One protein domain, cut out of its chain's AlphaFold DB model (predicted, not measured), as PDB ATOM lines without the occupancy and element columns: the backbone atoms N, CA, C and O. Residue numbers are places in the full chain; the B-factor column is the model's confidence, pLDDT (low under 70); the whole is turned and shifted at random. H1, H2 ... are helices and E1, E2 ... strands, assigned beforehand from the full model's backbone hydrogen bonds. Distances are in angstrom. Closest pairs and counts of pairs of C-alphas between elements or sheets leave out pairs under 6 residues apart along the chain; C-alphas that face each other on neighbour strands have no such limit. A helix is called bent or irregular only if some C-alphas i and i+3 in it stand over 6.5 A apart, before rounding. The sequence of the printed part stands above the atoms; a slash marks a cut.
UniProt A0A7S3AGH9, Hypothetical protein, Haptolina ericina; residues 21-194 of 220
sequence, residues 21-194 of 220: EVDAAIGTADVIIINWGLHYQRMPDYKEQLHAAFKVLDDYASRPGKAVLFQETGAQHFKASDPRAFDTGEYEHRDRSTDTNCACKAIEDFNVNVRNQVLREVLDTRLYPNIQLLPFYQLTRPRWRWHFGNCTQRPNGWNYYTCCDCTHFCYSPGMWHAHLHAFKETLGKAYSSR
ATOM      1  N   GLU A  21     111.539 104.044  99.650       80.00
ATOM      2  CA  GLU A  21     110.233 103.951 100.313       80.00
ATOM      3  C   GLU A  21     110.191 102.784 101.309       80.00
ATOM      4  O   GLU A  21     109.576 102.891 102.375       80.00
ATOM      5  N   VAL A  22     110.853 101.668 100.983       78.00
ATOM      6  CA  VAL A  22     110.985 100.517 101.888       78.00
ATOM      7  C   VAL A  22     111.838 100.895 103.098       78.00
ATOM      8  O   VAL A  22     111.426 100.637 104.231       78.00
ATOM      9  N   ASP A  23     112.968 101.566 102.882       80.81
ATOM     10  CA  ASP A  23     113.839 102.042 103.960       80.81
ATOM     11  C   ASP A  23     113.116 103.038 104.877       80.81
ATOM     12  O   ASP A  23     113.194 102.932 106.104       80.81
ATOM     13  N   ALA A  24     112.343 103.967 104.306       83.69
ATOM     14  CA  ALA A  24     111.528 104.908 105.071       83.69
ATOM     15  C   ALA A  24     110.438 104.199 105.897       83.69
ATOM     16  O   ALA A  24     110.208 104.541 107.066       83.69
ATOM     17  N   ALA A  25     109.780 103.184 105.326       84.06
ATOM     18  CA  ALA A  25     108.775 102.393 106.030       84.06
ATOM     19  C   ALA A  25     109.392 101.586 107.186       84.06
ATOM     20  O   ALA A  25     108.864 101.601 108.300       84.06
ATOM     21  N   ILE A  26     110.537 100.939 106.954       84.56
ATOM     22  CA  ILE A  26     111.286 100.203 107.983       84.56
ATOM     23  C   ILE A  26     111.768 101.155 109.086       84.56
ATOM     24  O   ILE A  26     111.611 100.852 110.267       84.56
ATOM     25  N   GLY A  27     112.310 102.322 108.728       85.62
ATOM     26  CA  GLY A  27     112.867 103.286 109.679       85.62
ATOM     27  C   GLY A  27     111.844 103.895 110.643       85.62
ATOM     28  O   GLY A  27     112.211 104.316 111.741       85.62
ATOM     29  N   THR A  28     110.564 103.921 110.264       89.12
ATOM     30  CA  THR A  28     109.485 104.530 111.062       89.12
ATOM     31  C   THR A  28     108.591 103.521 111.776       89.12
ATOM     32  O   THR A  28     107.896 103.897 112.721       89.12
ATOM     33  N   ALA A  29     108.612 102.248 111.378       92.69
ATOM     34  CA  ALA A  29     107.819 101.206 112.015       92.69
ATOM     35  C   ALA A  29     108.242 100.981 113.476       92.69
ATOM     36  O   ALA A  29     109.390 101.203 113.845       92.69
ATOM     37  N   ASP A  30     107.327 100.512 114.324       94.69
ATOM     38  CA  ASP A  30     107.666  99.921 115.630       94.69
ATOM     39  C   ASP A  30     107.663  98.395 115.559       94.69
ATOM     40  O   ASP A  30     108.432  97.726 116.239       94.69
ATOM     41  N   VAL A  31     106.838  97.831 114.682       96.06
ATOM     42  CA  VAL A  31     106.726  96.390 114.467       96.06
ATOM     43  C   VAL A  31     106.801  96.124 112.975       96.06
ATOM     44  O   VAL A  31     106.050  96.716 112.202       96.06
ATOM     45  N   ILE A  32     107.685  95.216 112.580       95.06
ATOM     46  CA  ILE A  32     107.788  94.714 111.213       95.06
ATOM     47  C   ILE A  32     107.295  93.271 111.216       95.06
ATOM     48  O   ILE A  32     107.769  92.447 112.000       95.06
ATOM     49  N   ILE A  33     106.343  92.962 110.336       95.19
ATOM     50  CA  ILE A  33     105.877  91.597 110.087       95.19
ATOM     51  C   ILE A  33     106.257  91.243 108.658       95.19
ATOM     52  O   ILE A  33     105.882  91.953 107.726       95.19
ATOM     53  N   ILE A  34     106.998  90.154 108.485       93.12
ATOM     54  CA  ILE A  34     107.513  89.737 107.178       93.12
ATOM     55  C   ILE A  34     106.992  88.347 106.860       93.12
ATOM     56  O   ILE A  34     107.001  87.468 107.715       93.12
ATOM     57  N   ASN A  35     106.576  88.135 105.617       92.75
ATOM     58  CA  ASN A  35     106.288  86.818 105.071       92.75
ATOM     59  C   ASN A  35     106.961  86.697 103.703       92.75
ATOM     60  O   ASN A  35     106.625  87.443 102.787       92.75
ATOM     61  N   TRP A  36     107.933  85.793 103.575       87.44
ATOM     62  CA  TRP A  36     108.817  85.775 102.407       87.44
ATOM     63  C   TRP A  36     109.246  84.364 101.983       87.44
ATOM     64  O   TRP A  36     110.409  84.129 101.707       87.44
ATOM     65  N   GLY A  37     108.327  83.398 101.927       88.94
ATOM     66  CA  GLY A  37     108.663  82.045 101.447       88.94
ATOM     67  C   GLY A  37     107.931  81.605 100.180       88.94
ATOM     68  O   GLY A  37     108.486  80.833  99.402       88.94
ATOM     69  N   LEU A  38     106.713  82.105  99.935       88.44
ATOM     70  CA  LEU A  38     105.796  81.558  98.923       88.44
ATOM     71  C   LEU A  38     106.406  81.445  97.514       88.44
ATOM     72  O   LEU A  38     106.161  80.462  96.828       88.44
ATOM     73  N   HIS A  39     107.206  82.426  97.091       85.00
ATOM     74  CA  HIS A  39     107.727  82.511  95.720       85.00
ATOM     75  C   HIS A  39     109.150  81.963  95.540       85.00
ATOM     76  O   HIS A  39     109.692  82.026  94.438       85.00
ATOM     77  N   TYR A  40     109.765  81.419  96.592       87.94
ATOM     78  CA  TYR A  40     111.087  80.814  96.471       87.94
ATOM     79  C   TYR A  40     111.017  79.410  95.888       87.94
ATOM     80  O   TYR A  40     110.266  78.571  96.377       87.94
ATOM     81  N   GLN A  41     111.865  79.158  94.892       86.56
ATOM     82  CA  GLN A  41     112.024  77.850  94.245       86.56
ATOM     83  C   GLN A  41     113.366  77.190  94.590       86.56
ATOM     84  O   GLN A  41     113.495  75.972  94.541       86.56
ATOM     85  N   ARG A  42     114.373  77.988  94.969       91.38
ATOM     86  CA  ARG A  42     115.714  77.523  95.331       91.38
ATOM     87  C   ARG A  42     115.961  77.743  96.817       91.38
ATOM     88  O   ARG A  42     116.196  78.861  97.258       91.38
ATOM     89  N   MET A  43     115.889  76.662  97.588       94.00
ATOM     90  CA  MET A  43     116.051  76.708  99.045       94.00
ATOM     91  C   MET A  43     117.444  77.164  99.519       94.00
ATOM     92  O   MET A  43     117.489  77.884 100.515       94.00
ATOM     93  N   PRO A  44     118.565  76.838  98.836       96.12
ATOM     94  CA  PRO A  44     119.867  77.408  99.188       96.12
ATOM     95  C   PRO A  44     119.889  78.939  99.085       96.12
ATOM     96  O   PRO A  44     120.265  79.604 100.045       96.12
ATOM     97  N   ASP A  45     119.393  79.491  97.975       94.44
ATOM     98  CA  ASP A  45     119.304  80.941  97.767       94.44
ATOM     99  C   ASP A  45     118.374  81.583  98.808       94.44
ATOM    100  O   ASP A  45     118.683  82.638  99.356       94.44
ATOM    101  N   TYR A  46     117.250  80.927  99.127       94.94
ATOM    102  CA  TYR A  46     116.346  81.384 100.183       94.94
ATOM    103  C   TYR A  46     117.052  81.452 101.540       94.94
ATOM    104  O   TYR A  46     116.934  82.446 102.250       94.94
ATOM    105  N   LYS A  47     117.828  80.422 101.888       96.81
ATOM    106  CA  LYS A  47     118.600  80.364 103.133       96.81
ATOM    107  C   LYS A  47     119.637  81.486 103.211       96.81
ATOM    108  O   LYS A  47     119.723  82.161 104.234       96.81
ATOM    109  N   GLU A  48     120.394  81.709 102.138       96.31
ATOM    110  CA  GLU A  48     121.375  82.798 102.045       96.31
ATOM    111  C   GLU A  48     120.712  84.172 102.216       96.31
ATOM    112  O   GLU A  48     121.145  84.987 103.036       96.31
ATOM    113  N   GLN A  49     119.612  84.407 101.501       95.06
ATOM    114  CA  GLN A  49     118.875  85.666 101.557       95.06
ATOM    115  C   GLN A  49     118.206  85.896 102.920       95.06
ATOM    116  O   GLN A  49     118.198  87.029 103.407       95.06
ATOM    117  N   LEU A  50     117.720  84.840 103.584       96.19
ATOM    118  CA  LEU A  50     117.257  84.915 104.971       96.19
ATOM    119  C   LEU A  50     118.381  85.364 105.904       96.19
ATOM    120  O   LEU A  50     118.167  86.288 106.680       96.19
ATOM    121  N   HIS A  51     119.579  84.778 105.813       97.62
ATOM    122  CA  HIS A  51     120.717  85.188 106.643       97.62
ATOM    123  C   HIS A  51     121.099  86.661 106.428       97.62
ATOM    124  O   HIS A  51     121.340  87.387 107.399       97.62
ATOM    125  N   ALA A  52     121.130  87.115 105.173       94.50
ATOM    126  CA  ALA A  52     121.430  88.503 104.837       94.50
ATOM    127  C   ALA A  52     120.376  89.470 105.406       94.50
ATOM    128  O   ALA A  52     120.726  90.434 106.089       94.50
ATOM    129  N   ALA A  53     119.089  89.181 105.193       93.50
ATOM    130  CA  ALA A  53     117.995  90.003 105.704       93.50
ATOM    131  C   ALA A  53     117.927  89.983 107.239       93.50
ATOM    132  O   ALA A  53     117.755  91.026 107.870       93.50
ATOM    133  N   PHE A  54     118.100  88.813 107.860       96.31
ATOM    134  CA  PHE A  54     117.994  88.648 109.309       96.31
ATOM    135  C   PHE A  54     119.097  89.382 110.051       96.31
ATOM    136  O   PHE A  54     118.841  89.909 111.123       96.31
ATOM    137  N   LYS A  55     120.287  89.525 109.463       96.56
ATOM    138  CA  LYS A  55     121.340  90.367 110.038       96.56
ATOM    139  C   LYS A  55     120.882  91.820 110.224       96.56
ATOM    140  O   LYS A  55     121.114  92.400 111.279       96.56
ATOM    141  N   VAL A  56     120.230  92.399 109.215       94.31
ATOM    142  CA  VAL A  56     119.737  93.789 109.261       94.31
ATOM    143  C   VAL A  56     118.528  93.911 110.191       94.31
ATOM    144  O   VAL A  56     118.429  94.840 110.991       94.31
ATOM    145  N   LEU A  57     117.608  92.953 110.104       94.69
ATOM    146  CA  LEU A  57     116.374  92.955 110.884       94.69
ATOM    147  C   LEU A  57     116.606  92.673 112.368       94.69
ATOM    148  O   LEU A  57     115.891  93.228 113.197       94.69
ATOM    149  N   ASP A  58     117.586  91.839 112.712       96.50
ATOM    150  CA  ASP A  58     117.950  91.571 114.100       96.50
ATOM    151  C   ASP A  58     118.564  92.811 114.762       96.50
ATOM    152  O   ASP A  58     118.144  93.167 115.861       96.50
ATOM    153  N   ASP A  59     119.446  93.544 114.064       95.44
ATOM    154  CA  ASP A  59     119.947  94.848 114.531       95.44
ATOM    155  C   ASP A  59     118.795  95.829 114.776       95.44
ATOM    156  O   ASP A  59     118.695  96.438 115.843       95.44
ATOM    157  N   TYR A  60     117.873  95.942 113.818       94.19
ATOM    158  CA  TYR A  60     116.684  96.771 113.981       94.19
ATOM    159  C   TYR A  60     115.847  96.336 115.192       94.19
ATOM    160  O   TYR A  60     115.458  97.168 116.017       94.19
ATOM    161  N   ALA A  61     115.599  95.033 115.326       95.62
ATOM    162  CA  ALA A  61     114.827  94.465 116.418       95.62
ATOM    163  C   ALA A  61     115.546  94.588 117.763       95.62
ATOM    164  O   ALA A  61     114.875  94.583 118.782       95.62
ATOM    165  N   SER A  62     116.868  94.746 117.815       94.94
ATOM    166  CA  SER A  62     117.591  94.939 119.079       94.94
ATOM    167  C   SER A  62     117.253  96.272 119.769       94.94
ATOM    168  O   SER A  62     117.416  96.416 120.983       94.94
ATOM    169  N   ARG A  63     116.730  97.253 119.021       94.38
ATOM    170  CA  ARG A  63     116.460  98.608 119.520       94.38
ATOM    171  C   ARG A  63     115.238  98.641 120.451       94.38
ATOM    172  O   ARG A  63     114.257  97.922 120.217       94.38
ATOM    173  N   PRO A  64     115.229  99.507 121.482       93.81
ATOM    174  CA  PRO A  64     114.072  99.674 122.358       93.81
ATOM    175  C   PRO A  64     112.796 100.020 121.579       93.81
ATOM    176  O   PRO A  64     112.806 100.872 120.693       93.81
ATOM    177  N   GLY A  65     111.690  99.350 121.908       92.56
ATOM    178  CA  GLY A  65     110.380  99.582 121.285       92.56
ATOM    179  C   GLY A  65     110.190  98.971 119.891       92.56
ATOM    180  O   GLY A  65     109.055  98.906 119.425       92.56
ATOM    181  N   LYS A  66     111.248  98.453 119.251       95.19
ATOM    182  CA  LYS A  66     111.169  97.847 117.912       95.19
ATOM    183  C   LYS A  66     110.888  96.351 117.972       95.19
ATOM    184  O   LYS A  66     111.288  95.706 118.924       95.19
ATOM    185  N   ALA A  67     110.232  95.743 116.997       96.81
ATOM    186  CA  ALA A  67     110.049  94.291 116.944       96.81
ATOM    187  C   ALA A  67     110.029  93.790 115.502       96.81
ATOM    188  O   ALA A  67     109.533  94.477 114.610       96.81
ATOM    189  N   VAL A  68     110.541  92.576 115.290       96.69
ATOM    190  CA  VAL A  68     110.457  91.874 114.007       96.69
ATOM    191  C   VAL A  68     109.844  90.503 114.234       96.69
ATOM    192  O   VAL A  68     110.344  89.702 115.028       96.69
ATOM    193  N   LEU A  69     108.757  90.243 113.516       97.75
ATOM    194  CA  LEU A  69     108.073  88.962 113.475       97.75
ATOM    195  C   LEU A  69     108.193  88.386 112.064       97.75
ATOM    196  O   LEU A  69     107.758  89.011 111.096       97.75
ATOM    197  N   PHE A  70     108.739  87.182 111.935       97.31
ATOM    198  CA  PHE A  70     108.735  86.463 110.668       97.31
ATOM    199  C   PHE A  70     107.562  85.489 110.642       97.31
ATOM    200  O   PHE A  70     107.552  84.482 111.351       97.31
ATOM    201  N   GLN A  71     106.547  85.794 109.844       97.50
ATOM    202  CA  GLN A  71     105.391  84.940 109.647       97.50
ATOM    203  C   GLN A  71     105.749  83.752 108.761       97.50
ATOM    204  O   GLN A  71     106.239  83.923 107.642       97.50
ATOM    205  N   GLU A  72     105.428  82.547 109.227       96.38
ATOM    206  CA  GLU A  72     105.526  81.339 108.412       96.38
ATOM    207  C   GLU A  72     104.742  81.472 107.100       96.38
ATOM    208  O   GLU A  72     103.673  82.084 107.030       96.38
ATOM    209  N   THR A  73     105.238  80.830 106.046       94.38
ATOM    210  CA  THR A  73     104.476  80.686 104.804       94.38
ATOM    211  C   THR A  73     103.238  79.841 105.078       94.38
ATOM    212  O   THR A  73     103.338  78.756 105.660       94.38
ATOM    213  N   GLY A  74     102.072  80.355 104.682       93.50
ATOM    214  CA  GLY A  74     100.811  79.628 104.782       93.50
ATOM    215  C   GLY A  74     100.826  78.361 103.931       93.50
ATOM    216  O   GLY A  74     101.590  78.241 102.974       93.50
ATOM    217  N   ALA A  75      99.996  77.399 104.305       93.12
ATOM    218  CA  ALA A  75      99.842  76.159 103.565       93.12
ATOM    219  C   ALA A  75      99.207  76.408 102.190       93.12
ATOM    220  O   ALA A  75      98.201  77.105 102.086       93.12
ATOM    221  N   GLN A  76      99.792  75.832 101.146       91.25
ATOM    222  CA  GLN A  76      99.183  75.792  99.820       91.25
ATOM    223  C   GLN A  76      98.392  74.488  99.679       91.25
ATOM    224  O   GLN A  76      98.690  73.518 100.365       91.25
ATOM    225  N   HIS A  77      97.378  74.456  98.819       90.88
ATOM    226  CA  HIS A  77      96.446  73.321  98.750       90.88
ATOM    227  C   HIS A  77      96.209  72.827  97.321       90.88
ATOM    228  O   HIS A  77      95.090  72.477  96.950       90.88
ATOM    229  N   PHE A  78      97.248  72.839  96.490       87.56
ATOM    230  CA  PHE A  78      97.176  72.294  95.141       87.56
ATOM    231  C   PHE A  78      97.192  70.765  95.142       87.56
ATOM    232  O   PHE A  78      97.959  70.139  95.869       87.56
ATOM    233  N   LYS A  79      96.381  70.162  94.271       85.19
ATOM    234  CA  LYS A  79      96.473  68.733  93.951       85.19
ATOM    235  C   LYS A  79      97.787  68.463  93.210       85.19
ATOM    236  O   LYS A  79      98.091  69.195  92.270       85.19
ATOM    237  N   ALA A  80      98.526  67.423  93.576       81.75
ATOM    238  CA  ALA A  80      99.748  67.004  92.901       81.75
ATOM    239  C   ALA A  80      99.471  66.389  91.519       81.75
ATOM    240  O   ALA A  80      98.435  65.764  91.283       81.75
ATOM    241  N   SER A  81     100.418  66.579  90.594       76.75
ATOM    242  CA  SER A  81     100.342  66.068  89.215       76.75
ATOM    243  C   SER A  81     100.568  64.559  89.086       76.75
ATOM    244  O   SER A  81      99.991  63.941  88.193       76.75
ATOM    245  N   ASP A  82     101.371  63.955  89.967       75.25
ATOM    246  CA  ASP A  82     101.557  62.500  90.011       75.25
ATOM    247  C   ASP A  82     100.558  61.891  91.010       75.25
ATOM    248  O   ASP A  82     100.683  62.147  92.207       75.25
ATOM    249  N   PRO A  83      99.597  61.056  90.569       69.50
ATOM    250  CA  PRO A  83      98.629  60.413  91.459       69.50
ATOM    251  C   PRO A  83      99.256  59.403  92.435       69.50
ATOM    252  O   PRO A  83      98.550  58.867  93.286       69.50
ATOM    253  N   ARG A  84     100.552  59.094  92.295       70.94
ATOM    254  CA  ARG A  84     101.322  58.240  93.212       70.94
ATOM    255  C   ARG A  84     102.171  59.047  94.195       70.94
ATOM    256  O   ARG A  84     102.723  58.457  95.120       70.94
ATOM    257  N   ALA A  85     102.329  60.352  93.973       65.38
ATOM    258  CA  ALA A  85     103.003  61.238  94.911       65.38
ATOM    259  C   ALA A  85     102.013  61.705  95.981       65.38
ATOM    260  O   ALA A  85     100.813  61.798  95.731       65.38
ATOM    261  N   PHE A  86     102.520  62.023  97.169       74.88
ATOM    262  CA  PHE A  86     101.697  62.661  98.185       74.88
ATOM    263  C   PHE A  86     101.276  64.063  97.733       74.88
ATOM    264  O   PHE A  86     102.080  64.807  97.161       74.88
ATOM    265  N   ASP A  87     100.035  64.446  98.038       75.06
ATOM    266  CA  ASP A  87      99.548  65.810  97.837       75.06
ATOM    267  C   ASP A  87     100.270  66.754  98.817       75.06
ATOM    268  O   ASP A  87      99.859  66.943  99.964       75.06
ATOM    269  N   THR A  88     101.379  67.340  98.351       80.50
ATOM    270  CA  THR A  88     102.202  68.303  99.104       80.50
ATOM    271  C   THR A  88     101.526  69.662  99.255       80.50
ATOM    272  O   THR A  88     101.908  70.472 100.096       80.50
ATOM    273  N   GLY A  89     100.531  69.934  98.407       85.56
ATOM    274  CA  GLY A  89      99.847  71.213  98.346       85.56
ATOM    275  C   GLY A  89     100.600  72.298  97.577       85.56
ATOM    276  O   GLY A  89     100.009  73.342  97.331       85.56
ATOM    277  N   GLU A  90     101.861  72.103  97.180       87.00
ATOM    278  CA  GLU A  90     102.706  73.164  96.613       87.00
ATOM    279  C   GLU A  90     102.380  73.493  95.143       87.00
ATOM    280  O   GLU A  90     102.185  72.607  94.307       87.00
ATOM    281  N   TYR A  91     102.374  74.786  94.797       85.69
ATOM    282  CA  TYR A  91     102.075  75.273  93.445       85.69
ATOM    283  C   TYR A  91     103.000  74.706  92.364       85.69
ATOM    284  O   TYR A  91     102.559  74.471  91.234       85.69
ATOM    285  N   GLU A  92     104.278  74.498  92.690       84.69
ATOM    286  CA  GLU A  92     105.281  73.966  91.764       84.69
ATOM    287  C   GLU A  92     105.001  72.516  91.360       84.69
ATOM    288  O   GLU A  92     105.330  72.117  90.243       84.69
ATOM    289  N   HIS A  93     104.353  71.749  92.239       83.75
ATOM    290  CA  HIS A  93     104.061  70.328  92.046       83.75
ATOM    291  C   HIS A  93     102.637  70.060  91.544       83.75
ATOM    292  O   HIS A  93     102.250  68.902  91.348       83.75
ATOM    293  N   ARG A  94     101.859  71.123  91.305       86.50
ATOM    294  CA  ARG A  94     100.438  70.993  91.007       86.50
ATOM    295  C   ARG A  94     100.139  70.279  89.689       86.50
ATOM    296  O   ARG A  94     100.834  70.442  88.684       86.50
ATOM    297  N   ASP A  95      99.009  69.588  89.676       84.75
ATOM    298  CA  ASP A  95      98.353  69.058  88.489       84.75
ATOM    299  C   ASP A  95      97.751  70.187  87.651       84.75
ATOM    300  O   ASP A  95      96.606  70.598  87.857       84.75
ATOM    301  N   ARG A  96      98.509  70.673  86.663       83.50
ATOM    302  CA  ARG A  96      98.040  71.725  85.748       83.50
ATOM    303  C   ARG A  96      96.778  71.328  84.980       83.50
ATOM    304  O   ARG A  96      96.045  72.213  84.549       83.50
ATOM    305  N   SER A  97      96.485  70.030  84.820       80.12
ATOM    306  CA  SER A  97      95.238  69.592  84.174       80.12
ATOM    307  C   SER A  97      93.997  69.951  85.001       80.12
ATOM    308  O   SER A  97      92.910  70.116  84.449       80.12
ATOM    309  N   THR A  98      94.161  70.155  86.313       73.56
ATOM    310  CA  THR A  98      93.082  70.574  87.219       73.56
ATOM    311  C   THR A  98      92.890  72.080  87.327       73.56
ATOM    312  O   THR A  98      91.916  72.508  87.949       73.56
ATOM    313  N   ASP A  99      93.733  72.888  86.672       73.94
ATOM    314  CA  ASP A  99      93.615  74.355  86.684       73.94
ATOM    315  C   ASP A  99      92.243  74.818  86.130       73.94
ATOM    316  O   ASP A  99      91.740  75.866  86.532       73.94
ATOM    317  N   THR A 100      91.603  74.009  85.273       66.19
ATOM    318  CA  THR A 100      90.287  74.276  84.653       66.19
ATOM    319  C   THR A 100      89.086  73.958  85.546       66.19
ATOM    320  O   THR A 100      88.049  74.605  85.426       66.19
ATOM    321  N   ASN A 101      89.212  72.984  86.452       67.31
ATOM    322  CA  ASN A 101      88.127  72.536  87.337       67.31
ATOM    323  C   ASN A 101      88.274  73.058  88.773       67.31
ATOM    324  O   ASN A 101      87.484  72.670  89.626       67.31
ATOM    325  N   CYS A 102      89.310  73.871  89.015       67.69
ATOM    326  CA  CYS A 102      89.768  74.422  90.288       67.69
ATOM    327  C   CYS A 102      89.268  73.682  91.537       67.69
ATOM    328  O   CYS A 102      88.183  73.930  92.059       67.69
ATOM    329  N   ALA A 103      90.104  72.791  92.063       72.44
ATOM    330  CA  ALA A 103      89.835  72.130  93.328       72.44
ATOM    331  C   ALA A 103      91.081  72.186  94.207       72.44
ATOM    332  O   ALA A 103      92.028  71.422  94.010       72.44
ATOM    333  N   CYS A 104      91.061  73.078  95.196       84.62
ATOM    334  CA  CYS A 104      92.002  72.982  96.302       84.62
ATOM    335  C   CYS A 104      91.690  71.720  97.108       84.62
ATOM    336  O   CYS A 104      90.524  71.355  97.269       84.62
ATOM    337  N   LYS A 105      92.721  71.051  97.611       84.38
ATOM    338  CA  LYS A 105      92.602  69.790  98.339       84.38
ATOM    339  C   LYS A 105      93.313  69.848  99.678       84.38
ATOM    340  O   LYS A 105      94.210  70.656  99.884       84.38
ATOM    341  N   ALA A 106      92.887  68.992 100.600       86.06
ATOM    342  CA  ALA A 106      93.620  68.800 101.840       86.06
ATOM    343  C   ALA A 106      95.047  68.320 101.535       86.06
ATOM    344  O   ALA A 106      95.241  67.529 100.620       86.06
ATOM    345  N   ILE A 107      96.018  68.798 102.311       82.88
ATOM    346  CA  ILE A 107      97.389  68.284 102.269       82.88
ATOM    347  C   ILE A 107      97.393  66.904 102.923       82.88
ATOM    348  O   ILE A 107      96.909  66.759 104.050       82.88
ATOM    349  N   GLU A 108      97.953  65.919 102.230       77.19
ATOM    350  CA  GLU A 108      98.084  64.550 102.737       77.19
ATOM    351  C   GLU A 108      99.436  64.329 103.422       77.19
ATOM    352  O   GLU A 108      99.507  63.620 104.427       77.19
ATOM    353  N   ASP A 109     100.493  64.993 102.940       73.62
ATOM    354  CA  ASP A 109     101.809  64.949 103.576       73.62
ATOM    355  C   ASP A 109     102.075  66.191 104.431       73.62
ATOM    356  O   ASP A 109     102.406  67.290 103.979       73.62
ATOM    357  N   PHE A 110     101.958  65.978 105.735       63.94
ATOM    358  CA  PHE A 110     102.116  66.997 106.760       63.94
ATOM    359  C   PHE A 110     103.545  67.535 106.910       63.94
ATOM    360  O   PHE A 110     103.712  68.552 107.596       63.94
ATOM    361  N   ASN A 111     104.543  66.891 106.296       62.75
ATOM    362  CA  ASN A 111     105.955  67.258 106.388       62.75
ATOM    363  C   ASN A 111     106.447  68.135 105.227       62.75
ATOM    364  O   ASN A 111     107.589  68.590 105.260       62.75
ATOM    365  N   VAL A 112     105.607  68.443 104.234       66.69
ATOM    366  CA  VAL A 112     106.053  69.173 103.035       66.69
ATOM    367  C   VAL A 112     105.824  70.672 103.172       66.69
ATOM    368  O   VAL A 112     104.900  71.255 102.617       66.69
ATOM    369  N   ASN A 113     106.684  71.326 103.949       85.25
ATOM    370  CA  ASN A 113     106.878  72.766 103.813       85.25
ATOM    371  C   ASN A 113     108.361  73.099 103.925       85.25
ATOM    372  O   ASN A 113     108.841  73.589 104.952       85.25
ATOM    373  N   VAL A 114     109.078  72.825 102.837       89.50
ATOM    374  CA  VAL A 114     110.530  73.013 102.738       89.50
ATOM    375  C   VAL A 114     110.945  74.455 103.050       89.50
ATOM    376  O   VAL A 114     111.971  74.686 103.681       89.50
ATOM    377  N   ARG A 115     110.101  75.439 102.715       92.81
ATOM    378  CA  ARG A 115     110.343  76.862 103.003       92.81
ATOM    379  C   ARG A 115     110.329  77.139 104.505       92.81
ATOM    380  O   ARG A 115     111.242  77.768 105.033       92.81
ATOM    381  N   ASN A 116     109.312  76.660 105.217       94.81
ATOM    382  CA  ASN A 116     109.243  76.832 106.666       94.81
ATOM    383  C   ASN A 116     110.292  75.983 107.394       94.81
ATOM    384  O   ASN A 116     110.750  76.394 108.455       94.81
ATOM    385  N   GLN A 117     110.710  74.846 106.827       94.50
ATOM    386  CA  GLN A 117     111.853  74.092 107.341       94.50
ATOM    387  C   GLN A 117     113.137  74.927 107.269       94.50
ATOM    388  O   GLN A 117     113.771  75.129 108.297       94.50
ATOM    389  N   VAL A 118     113.475  75.484 106.100       96.19
ATOM    390  CA  VAL A 118     114.659  76.349 105.929       96.19
ATOM    391  C   VAL A 118     114.613  77.554 106.870       96.19
ATOM    392  O   VAL A 118     115.610  77.872 107.512       96.19
ATOM    393  N   LEU A 119     113.451  78.200 107.007       96.38
ATOM    394  CA  LEU A 119     113.257  79.293 107.964       96.38
ATOM    395  C   LEU A 119     113.586  78.865 109.401       96.38
ATOM    396  O   LEU A 119     114.299  79.577 110.108       96.38
ATOM    397  N   ARG A 120     113.068  77.712 109.841       96.56
ATOM    398  CA  ARG A 120     113.327  77.184 111.187       96.56
ATOM    399  C   ARG A 120     114.796  76.834 111.374       96.56
ATOM    400  O   ARG A 120     115.359  77.249 112.373       96.56
ATOM    401  N   GLU A 121     115.436  76.203 110.389       97.00
ATOM    402  CA  GLU A 121     116.879  75.933 110.426       97.00
ATOM    403  C   GLU A 121     117.701  77.212 110.636       97.00
ATOM    404  O   GLU A 121     118.629  77.215 111.440       97.00
ATOM    405  N   VAL A 122     117.361  78.308 109.943       97.75
ATOM    406  CA  VAL A 122     118.042  79.603 110.109       97.75
ATOM    407  C   VAL A 122     117.828  80.163 111.519       97.75
ATOM    408  O   VAL A 122     118.786  80.617 112.144       97.75
ATOM    409  N   LEU A 123     116.605  80.114 112.051       96.56
ATOM    410  CA  LEU A 123     116.306  80.589 113.409       96.56
ATOM    411  C   LEU A 123     116.952  79.713 114.496       96.56
ATOM    412  O   LEU A 123     117.422  80.231 115.513       96.56
ATOM    413  N   ASP A 124     117.042  78.405 114.264       97.50
ATOM    414  CA  ASP A 124     117.643  77.434 115.179       97.50
ATOM    415  C   ASP A 124     119.160  77.618 115.319       97.50
ATOM    416  O   ASP A 124     119.723  77.210 116.335       97.50
ATOM    417  N   THR A 125     119.820  78.324 114.386       97.69
ATOM    418  CA  THR A 125     121.226  78.752 114.549       97.69
ATOM    419  C   THR A 125     121.440  79.699 115.730       97.69
ATOM    420  O   THR A 125     122.574  79.875 116.171       97.69
ATOM    421  N   ARG A 126     120.369  80.336 116.232       96.94
ATOM    422  CA  ARG A 126     120.392  81.346 117.307       96.94
ATOM    423  C   ARG A 126     121.232  82.592 117.014       96.94
ATOM    424  O   ARG A 126     121.442  83.396 117.915       96.94
ATOM    425  N   LEU A 127     121.645  82.797 115.762       97.88
ATOM    426  CA  LEU A 127     122.379  83.995 115.341       97.88
ATOM    427  C   LEU A 127     121.517  85.267 115.359       97.88
ATOM    428  O   LEU A 127     122.067  86.363 115.384       97.88
ATOM    429  N   TYR A 128     120.188  85.120 115.353       97.50
ATOM    430  CA  TYR A 128     119.223  86.223 115.266       97.50
ATOM    431  C   TYR A 128     118.193  86.151 116.405       97.50
ATOM    432  O   TYR A 128     117.023  85.823 116.178       97.50
ATOM    433  N   PRO A 129     118.619  86.358 117.664       96.94
ATOM    434  CA  PRO A 129     117.781  86.121 118.837       96.94
ATOM    435  C   PRO A 129     116.588  87.084 118.958       96.94
ATOM    436  O   PRO A 129     115.637  86.787 119.687       96.94
ATOM    437  N   ASN A 130     116.611  88.228 118.268       97.00
ATOM    438  CA  ASN A 130     115.562  89.242 118.347       97.00
ATOM    439  C   ASN A 130     114.425  89.004 117.344       97.00
ATOM    440  O   ASN A 130     113.351  89.594 117.493       97.00
ATOM    441  N   ILE A 131     114.621  88.122 116.360       97.19
ATOM    442  CA  ILE A 131     113.596  87.753 115.380       97.19
ATOM    443  C   ILE A 131     112.698  86.666 115.966       97.19
ATOM    444  O   ILE A 131     113.154  85.589 116.343       97.19
ATOM    445  N   GLN A 132     111.393  86.934 116.019       97.56
ATOM    446  CA  GLN A 132     110.420  85.961 116.509       97.56
ATOM    447  C   GLN A 132     109.663  85.304 115.356       97.56
ATOM    448  O   GLN A 132     109.183  85.978 114.446       97.56
ATOM    449  N   LEU A 133     109.490  83.985 115.423       97.56
ATOM    450  CA  LEU A 133     108.635  83.254 114.492       97.56
ATOM    451  C   LEU A 133     107.158  83.506 114.831       97.56
ATOM    452  O   LEU A 133     106.727  83.277 115.963       97.56
ATOM    453  N   LEU A 134     106.372  83.933 113.847       98.06
ATOM    454  CA  LEU A 134     104.918  84.045 113.931       98.06
ATOM    455  C   LEU A 134     104.276  82.832 113.230       98.06
ATOM    456  O   LEU A 134     104.291  82.762 111.997       98.06
ATOM    457  N   PRO A 135     103.719  81.862 113.984       96.31
ATOM    458  CA  PRO A 135     103.144  80.657 113.399       96.31
ATOM    459  C   PRO A 135     101.952  80.976 112.497       96.31
ATOM    460  O   PRO A 135     101.060  81.748 112.857       96.31
ATOM    461  N   PHE A 136     101.907  80.330 111.337       95.31
ATOM    462  CA  PHE A 136     100.808  80.500 110.382       95.31
ATOM    463  C   PHE A 136     100.522  79.229 109.584       95.31
ATOM    464  O   PHE A 136      99.378  78.982 109.191       95.31
ATOM    465  N   TYR A 137     101.521  78.365 109.405       93.94
ATOM    466  CA  TYR A 137     101.360  77.145 108.625       93.94
ATOM    467  C   TYR A 137     100.375  76.177 109.274       93.94
ATOM    468  O   TYR A 137      99.415  75.758 108.640       93.94
ATOM    469  N   GLN A 138     100.538  75.879 110.565       92.56
ATOM    470  CA  GLN A 138      99.629  74.964 111.273       92.56
ATOM    471  C   GLN A 138      98.193  75.493 111.329       92.56
ATOM    472  O   GLN A 138      97.232  74.721 111.274       92.56
ATOM    473  N   LEU A 139      98.039  76.819 111.387       93.25
ATOM    474  CA  LEU A 139      96.734  77.451 111.293       93.25
ATOM    475  C   LEU A 139      96.122  77.232 109.911       93.25
ATOM    476  O   LEU A 139      94.934  76.985 109.830       93.25
ATOM    477  N   THR A 140      96.878  77.290 108.828       92.94
ATOM    478  CA  THR A 140      96.313  77.234 107.471       92.94
ATOM    479  C   THR A 140      96.217  75.819 106.898       92.94
ATOM    480  O   THR A 140      95.301  75.539 106.131       92.94
ATOM    481  N   ARG A 141      97.073  74.898 107.346       91.56
ATOM    482  CA  ARG A 141      97.227  73.524 106.839       91.56
ATOM    483  C   ARG A 141      95.949  72.680 106.714       91.56
ATOM    484  O   ARG A 141      95.813  71.990 105.715       91.56
ATOM    485  N   PRO A 142      95.001  72.656 107.671       90.50
ATOM    486  CA  PRO A 142      93.795  71.840 107.508       90.50
ATOM    487  C   PRO A 142      92.677  72.561 106.734       90.50
ATOM    488  O   PRO A 142      91.568  72.040 106.627       90.50
ATOM    489  N   ARG A 143      92.908  73.788 106.246       90.62
ATOM    490  CA  ARG A 143      91.852  74.694 105.770       90.62
ATOM    491  C   ARG A 143      91.929  74.977 104.276       90.62
ATOM    492  O   ARG A 143      91.723  76.104 103.839       90.62
ATOM    493  N   TRP A 144      92.094  73.928 103.480       88.88
ATOM    494  CA  TRP A 144      91.993  74.004 102.020       88.88
ATOM    495  C   TRP A 144      90.697  74.680 101.528       88.88
ATOM    496  O   TRP A 144      90.691  75.374 100.516       88.88
ATOM    497  N   ARG A 145      89.598  74.543 102.286       85.38
ATOM    498  CA  ARG A 145      88.289  75.164 101.989       85.38
ATOM    499  C   ARG A 145      88.263  76.683 102.159       85.38
ATOM    500  O   ARG A 145      87.254  77.300 101.838       85.38
ATOM    501  N   TRP A 146      89.313  77.281 102.716       86.44
ATOM    502  CA  TRP A 146      89.428  78.733 102.863       86.44
ATOM    503  C   TRP A 146      90.045  79.407 101.639       86.44
ATOM    504  O   TRP A 146      90.172  80.624 101.642       86.44
ATOM    505  N   HIS A 147      90.411  78.663 100.599       85.06
ATOM    506  CA  HIS A 147      90.847  79.235  99.329       85.06
ATOM    507  C   HIS A 147      89.675  79.656  98.440       85.06
ATOM    508  O   HIS A 147      88.562  79.130  98.550       85.06
ATOM    509  N   PHE A 148      89.955  80.554  97.493       69.19
ATOM    510  CA  PHE A 148      89.073  80.812  96.358       69.19
ATOM    511  C   PHE A 148      89.155  79.622  95.391       69.19
ATOM    512  O   PHE A 148      89.832  79.668  94.371       69.19
ATOM    513  N   GLY A 149      88.445  78.538  95.713       56.97
ATOM    514  CA  GLY A 149      88.321  77.358  94.848       56.97
ATOM    515  C   GLY A 149      87.557  77.616  93.541       56.97
ATOM    516  O   GLY A 149      87.334  76.697  92.771       56.97
ATOM    517  N   ASN A 150      87.121  78.848  93.275       55.31
ATOM    518  CA  ASN A 150      86.527  79.236  92.005       55.31
ATOM    519  C   ASN A 150      86.873  80.709  91.724       55.31
ATOM    520  O   ASN A 150      86.389  81.610  92.408       55.31
ATOM    521  N   CYS A 151      87.727  80.962  90.731       54.41
ATOM    522  CA  CYS A 151      88.230  82.298  90.380       54.41
ATOM    523  C   CYS A 151      87.225  83.187  89.622       54.41
ATOM    524  O   CYS A 151      87.612  84.200  89.040       54.41
ATOM    525  N   THR A 152      85.931  82.867  89.670       51.56
ATOM    526  CA  THR A 152      84.845  83.607  89.001       51.56
ATOM    527  C   THR A 152      84.658  85.058  89.461       51.56
ATOM    528  O   THR A 152      83.914  85.787  88.816       51.56
ATOM    529  N   GLN A 153      85.318  85.511  90.536       51.50
ATOM    530  CA  GLN A 153      85.117  86.856  91.103       51.50
ATOM    531  C   GLN A 153      86.384  87.722  91.204       51.50
ATOM    532  O   GLN A 153      86.463  88.606  92.056       51.50
ATOM    533  N   ARG A 154      87.398  87.518  90.353       56.38
ATOM    534  CA  ARG A 154      88.527  88.465  90.307       56.38
ATOM    535  C   ARG A 154      88.168  89.705  89.462       56.38
ATOM    536  O   ARG A 154      87.788  89.529  88.307       56.38
ATOM    537  N   PRO A 155      88.358  90.945  89.966       54.38
ATOM    538  CA  PRO A 155      87.953  92.177  89.265       54.38
ATOM    539  C   PRO A 155      88.669  92.438  87.928       54.38
ATOM    540  O   PRO A 155      88.263  93.315  87.173       54.38
ATOM    541  N   ASN A 156      89.730  91.687  87.620       56.06
ATOM    542  CA  ASN A 156      90.688  92.029  86.565       56.06
ATOM    543  C   ASN A 156      90.561  91.135  85.318       56.06
ATOM    544  O   ASN A 156      91.510  91.040  84.543       56.06
ATOM    545  N   GLY A 157      89.442  90.425  85.145       48.25
ATOM    546  CA  GLY A 157      89.175  89.664  83.918       48.25
ATOM    547  C   GLY A 157      90.110  88.476  83.664       48.25
ATOM    548  O   GLY A 157      90.214  88.029  82.525       48.25
ATOM    549  N   TRP A 158      90.783  87.947  84.698       50.53
ATOM    550  CA  TRP A 158      91.469  86.660  84.569       50.53
ATOM    551  C   TRP A 158      90.418  85.592  84.252       50.53
ATOM    552  O   TRP A 158      89.453  85.385  84.982       50.53
ATOM    553  N   ASN A 159      90.605  84.993  83.088       49.94
ATOM    554  CA  ASN A 159      89.754  84.057  82.388       49.94
ATOM    555  C   ASN A 159      89.261  82.925  83.304       49.94
ATOM    556  O   ASN A 159      90.052  82.226  83.936       49.94
ATOM    557  N   TYR A 160      87.940  82.710  83.276       48.91
ATOM    558  CA  TYR A 160      87.183  81.617  83.910       48.91
ATOM    559  C   TYR A 160      87.844  80.230  83.775       48.91
ATOM    560  O   TYR A 160      87.604  79.344  84.587       48.91
ATOM    561  N   TYR A 161      88.694  80.051  82.763       51.81
ATOM    562  CA  TYR A 161      89.291  78.779  82.377       51.81
ATOM    563  C   TYR A 161      90.681  78.480  82.971       51.81
ATOM    564  O   TYR A 161      91.152  77.363  82.781       51.81
ATOM    565  N   THR A 162      91.383  79.424  83.617       54.53
ATOM    566  CA  THR A 162      92.851  79.267  83.801       54.53
ATOM    567  C   THR A 162      93.451  79.753  85.117       54.53
ATOM    568  O   THR A 162      94.645  80.051  85.162       54.53
ATOM    569  N   CYS A 163      92.716  79.827  86.223       61.34
ATOM    570  CA  CYS A 163      93.408  80.068  87.487       61.34
ATOM    571  C   CYS A 163      92.687  79.417  88.652       61.34
ATOM    572  O   CYS A 163      91.551  79.769  88.944       61.34
ATOM    573  N   CYS A 164      93.368  78.505  89.337       74.94
ATOM    574  CA  CYS A 164      92.986  78.076  90.667       74.94
ATOM    575  C   CYS A 164      93.917  78.738  91.673       74.94
ATOM    576  O   CYS A 164      95.136  78.602  91.575       74.94
ATOM    577  N   ASP A 165      93.352  79.484  92.618       81.88
ATOM    578  CA  ASP A 165      94.136  80.131  93.659       81.88
ATOM    579  C   ASP A 165      94.049  79.349  94.966       81.88
ATOM    580  O   ASP A 165      93.292  79.690  95.873       81.88
ATOM    581  N   CYS A 166      94.881  78.313  95.062       87.12
ATOM    582  CA  CYS A 166      95.113  77.568  96.298       87.12
ATOM    583  C   CYS A 166      96.301  78.121  97.104       87.12
ATOM    584  O   CYS A 166      96.891  77.393  97.902       87.12
ATOM    585  N   THR A 167      96.667  79.393  96.879       88.62
ATOM    586  CA  THR A 167      97.717  80.105  97.632       88.62
ATOM    587  C   THR A 167      97.157  81.162  98.576       88.62
ATOM    588  O   THR A 167      97.619  81.267  99.710       88.62
ATOM    589  N   HIS A 168      96.153  81.934  98.147       88.06
ATOM    590  CA  HIS A 168      95.573  83.007  98.955       88.06
ATOM    591  C   HIS A 168      94.308  82.535  99.665       88.06
ATOM    592  O   HIS A 168      93.504  81.781  99.116       88.06
ATOM    593  N   PHE A 169      94.118  83.011 100.890       86.50
ATOM    594  CA  PHE A 169      92.956  82.683 101.706       86.50
ATOM    595  C   PHE A 169      91.881  83.756 101.555       86.50
ATOM    596  O   PHE A 169      92.165  84.954 101.622       86.50
ATOM    597  N   CYS A 170      90.630  83.327 101.420       83.25
ATOM    598  CA  CYS A 170      89.466  84.162 101.657       83.25
ATOM    599  C   CYS A 170      89.543  84.768 103.059       83.25
ATOM    600  O   CYS A 170      90.048  84.156 104.010       83.25
ATOM    601  N   TYR A 171      88.975  85.961 103.217       84.25
ATOM    602  CA  TYR A 171      88.773  86.497 104.551       84.25
ATOM    603  C   TYR A 171      87.864  85.554 105.354       84.25
ATOM    604  O   TYR A 171      86.727  85.286 104.974       84.25
ATOM    605  N   SER A 172      88.382  85.049 106.473       85.00
ATOM    606  CA  SER A 172      87.658  84.205 107.420       85.00
ATOM    607  C   SER A 172      87.834  84.795 108.816       85.00
ATOM    608  O   SER A 172      88.962  84.797 109.322       85.00
ATOM    609  N   PRO A 173      86.766  85.292 109.469       88.38
ATOM    610  CA  PRO A 173      86.870  85.876 110.805       88.38
ATOM    611  C   PRO A 173      87.565  84.948 111.808       88.38
ATOM    612  O   PRO A 173      88.432  85.386 112.558       88.38
ATOM    613  N   GLY A 174      87.245  83.649 111.776       88.88
ATOM    614  CA  GLY A 174      87.855  82.657 112.664       88.88
ATOM    615  C   GLY A 174      89.356  82.468 112.422       88.88
ATOM    616  O   GLY A 174      90.117  82.347 113.380       88.88
ATOM    617  N   MET A 175      89.798  82.494 111.159       90.44
ATOM    618  CA  MET A 175      91.225  82.450 110.815       90.44
ATOM    619  C   MET A 175      91.960  83.663 111.368       90.44
ATOM    620  O   MET A 175      92.959  83.524 112.068       90.44
ATOM    621  N   TRP A 176      91.462  84.854 111.036       90.12
ATOM    622  CA  TRP A 176      92.127  86.101 111.381       90.12
ATOM    623  C   TRP A 176      92.127  86.335 112.884       90.12
ATOM    624  O   TRP A 176      93.130  86.798 113.409       90.12
ATOM    625  N   HIS A 177      91.078  85.931 113.600       93.50
ATOM    626  CA  HIS A 177      91.077  85.966 115.059       93.50
ATOM    627  C   HIS A 177      92.183  85.071 115.640       93.50
ATOM    628  O   HIS A 177      92.997  85.544 116.432       93.50
ATOM    629  N   ALA A 178      92.280  83.810 115.204       94.00
ATOM    630  CA  ALA A 178      93.338  82.909 115.665       94.00
ATOM    631  C   ALA A 178      94.744  83.443 115.329       94.00
ATOM    632  O   ALA A 178      95.654  83.380 116.154       94.00
ATOM    633  N   HIS A 179      94.916  84.016 114.137       94.56
ATOM    634  CA  HIS A 179      96.184  84.602 113.719       94.56
ATOM    635  C   HIS A 179      96.551  85.859 114.521       94.56
ATOM    636  O   HIS A 179      97.688  85.987 114.966       94.56
ATOM    637  N   LEU A 180      95.595  86.757 114.773       95.50
ATOM    638  CA  LEU A 180      95.800  87.959 115.588       95.50
ATOM    639  C   LEU A 180      96.107  87.616 117.052       95.50
ATOM    640  O   LEU A 180      96.886  88.319 117.695       95.50
ATOM    641  N   HIS A 181      95.540  86.524 117.572       95.88
ATOM    642  CA  HIS A 181      95.908  86.001 118.884       95.88
ATOM    643  C   HIS A 181      97.382  85.575 118.914       95.88
ATOM    644  O   HIS A 181      98.136  86.051 119.761       95.88
ATOM    645  N   ALA A 182      97.812  84.757 117.946       96.31
ATOM    646  CA  ALA A 182      99.212  84.349 117.819       96.31
ATOM    647  C   ALA A 182     100.148  85.559 117.643       96.31
ATOM    648  O   ALA A 182     101.192  85.633 118.284       96.31
ATOM    649  N   PHE A 183      99.746  86.548 116.839       96.50
ATOM    650  CA  PHE A 183     100.475  87.806 116.677       96.50
ATOM    651  C   PHE A 183     100.680  88.525 118.013       96.50
ATOM    652  O   PHE A 183     101.811  88.870 118.352       96.50
ATOM    653  N   LYS A 184      99.611  88.709 118.798       96.75
ATOM    654  CA  LYS A 184      99.681  89.369 120.109       96.75
ATOM    655  C   LYS A 184     100.636  88.640 121.057       96.75
ATOM    656  O   LYS A 184     101.447  89.287 121.717       96.75
ATOM    657  N   GLU A 185     100.549  87.315 121.132       97.06
ATOM    658  CA  GLU A 185     101.416  86.507 121.996       97.06
ATOM    659  C   GLU A 185     102.887  86.590 121.577       97.06
ATOM    660  O   GLU A 185     103.760  86.809 122.420       97.06
ATOM    661  N   THR A 186     103.172  86.452 120.281       96.75
ATOM    662  CA  THR A 186     104.540  86.534 119.757       96.75
ATOM    663  C   THR A 186     105.120  87.938 119.929       96.75
ATOM    664  O   THR A 186     106.278  88.074 120.322       96.75
ATOM    665  N   LEU A 187     104.318  88.985 119.727       96.38
ATOM    666  CA  LEU A 187     104.737  90.362 119.979       96.38
ATOM    667  C   LEU A 187     105.068  90.593 121.462       96.38
ATOM    668  O   LEU A 187     106.086  91.202 121.779       96.38
ATOM    669  N   GLY A 188     104.256  90.053 122.376       95.62
ATOM    670  CA  GLY A 188     104.541  90.094 123.811       95.62
ATOM    671  C   GLY A 188     105.883  89.442 124.158       95.62
ATOM    672  O   GLY A 188     106.668  90.013 124.910       95.62
ATOM    673  N   LYS A 189     106.195  88.285 123.558       94.00
ATOM    674  CA  LYS A 189     107.499  87.617 123.726       94.00
ATOM    675  C   LYS A 189     108.657  88.466 123.201       94.00
ATOM    676  O   LYS A 189     109.667  88.576 123.890       94.00
ATOM    677  N   ALA A 190     108.487  89.091 122.031       94.19
ATOM    678  CA  ALA A 190     109.501  89.948 121.413       94.19
ATOM    679  C   ALA A 190     109.915  91.122 122.313       94.19
ATOM    680  O   ALA A 190     111.077  91.526 122.296       94.19
ATOM    681  N   TYR A 191     108.973  91.666 123.092       93.25
ATOM    682  CA  TYR A 191     109.243  92.746 124.040       93.25
ATOM    683  C   TYR A 191     109.754  92.244 125.397       93.25
ATOM    684  O   TYR A 191     110.643  92.863 125.980       93.25
ATOM    685  N   SER A 192     109.240  91.116 125.895       88.81
ATOM    686  CA  SER A 192     109.644  90.561 127.194       88.81
ATOM    687  C   SER A 192     111.073  90.019 127.213       88.81
ATOM    688  O   SER A 192     111.721  90.083 128.252       88.81
ATOM    689  N   SER A 193     111.594  89.520 126.088       81.06
ATOM    690  CA  SER A 193     112.963  88.982 126.011       81.06
ATOM    691  C   SER A 193     114.066  90.032 126.199       81.06
ATOM    692  O   SER A 193     115.238  89.674 126.272       81.06
ATOM    693  N   ARG A 194     113.709  91.321 126.275       73.44
ATOM    694  CA  ARG A 194     114.658  92.443 126.263       73.44
ATOM    695  C   ARG A 194     114.703  93.264 127.524       73.44
ATOM    696  O   ARG A 194     115.547  94.148 127.615       73.44
TER     697      ARG A 194
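AT A GLANCE: This is residues 21 to 194 of the 220 residues of the protein "Hypothetical protein" of Haptolina ericina (UniProt A0A7S3AGH9). A small three-stranded sheet is sandwiched between long helices, H2 on one face and H6 on the other, with H4 beside H2; the long links between E2 and H4 and between H5 and E4, with short H3 among them, form a loop-rich other end, from which residues 153 to 158 stick out. The 174 printed residues have six named helices and four named strands, in the order H1 E1 H2 E2 H3 H4 E3 H5 E4 H6; the sheet is E1 E2 E3, parallel. The class is mixed, helices and strands, with 86 residues, under half, in named elements. The whole is compact, with a radius of gyration of the C-alphas of 17.8 A, yet elongated, spanning 51 by 33 by 30 A.

IN THESE COORDINATES: Find C-alpha 21 at (110.233, 103.951, 100.313), where H1, residues 21 to 28, begins. Next come E1, residues 31 to 34, and H2, residues 43 to 62, 27.1 A long with a kink of 32 degrees near residue 56. E2, residues 67 to 71, starts at (110.049, 94.291, 116.944). Then meet H3, residues 96 to 100, only just irregular, with C-alphas 97 and 100 6.8 A apart; H4, residues 114 to 124, 15.0 A; E3, residues 131 to 134; H5, residues 137 to 140; and E4, residues 165 to 169, which pairs with no named strand. H6, residues 173 to 192, runs 28.4 A to C-alpha 192 at (109.644, 90.561, 127.194).

HOW THE PARTS SIT: Look first at inner strand E2: N 34 and O 69 are 2.9 A apart across to E1, and N 70 and O 132 are 2.8 A apart across to E3. E1, H2, E2 and E2, H3, H4, E3 are strand-helix-strand units, parallel neighbour strands with helices between, both with right-handed crossovers. H2 is on the sheet at a height of 10.3 A, along the strands at 6 degrees to E2 on the local plane; its closest C-alphas to E2 are those of Ala 61 and Ala 67, 4.8 A. H6 is on the opposite face, at a height of 9.2 A, slantwise at 36 degrees to E2 on the local plane; the C-alphas of Ala 67 and Ala 190, the closest, are 6.3 A apart. H4 only grazes the sheet and touches residues 43 to 51 of H2, closest at the C-alphas of Lys 47 and Val 118, 6.3 A, at a steep tilt of 43 degrees, the same way. H5 and H6 only just touch, with 3 pairs of C-alphas within 8 A, the closest Leu 139 and Met 175 at 7.5 A. H1 and H3 are not on the sheet. Every O i to N i+4 pair is within hydrogen-bond range in H1, H4 and H6; H2 has 15 of 16, H3 has 0 of 1 but 1 of 2 O i to N i+3 pairs, and H5 is too short for an O i to N i+4 pair.

THE WHOLE: The two C-alphas farthest apart, Tyr 161 and Arg 194, are 52.5 A apart. The printed part has no cut. Long links join E2 to H3, H3 to H4 and H5 to E4. Mean pLDDT of the printed part is 85.8; look for values under 70 at residues 83, 85, 100 to 102, 110 to 112 and 148 to 163.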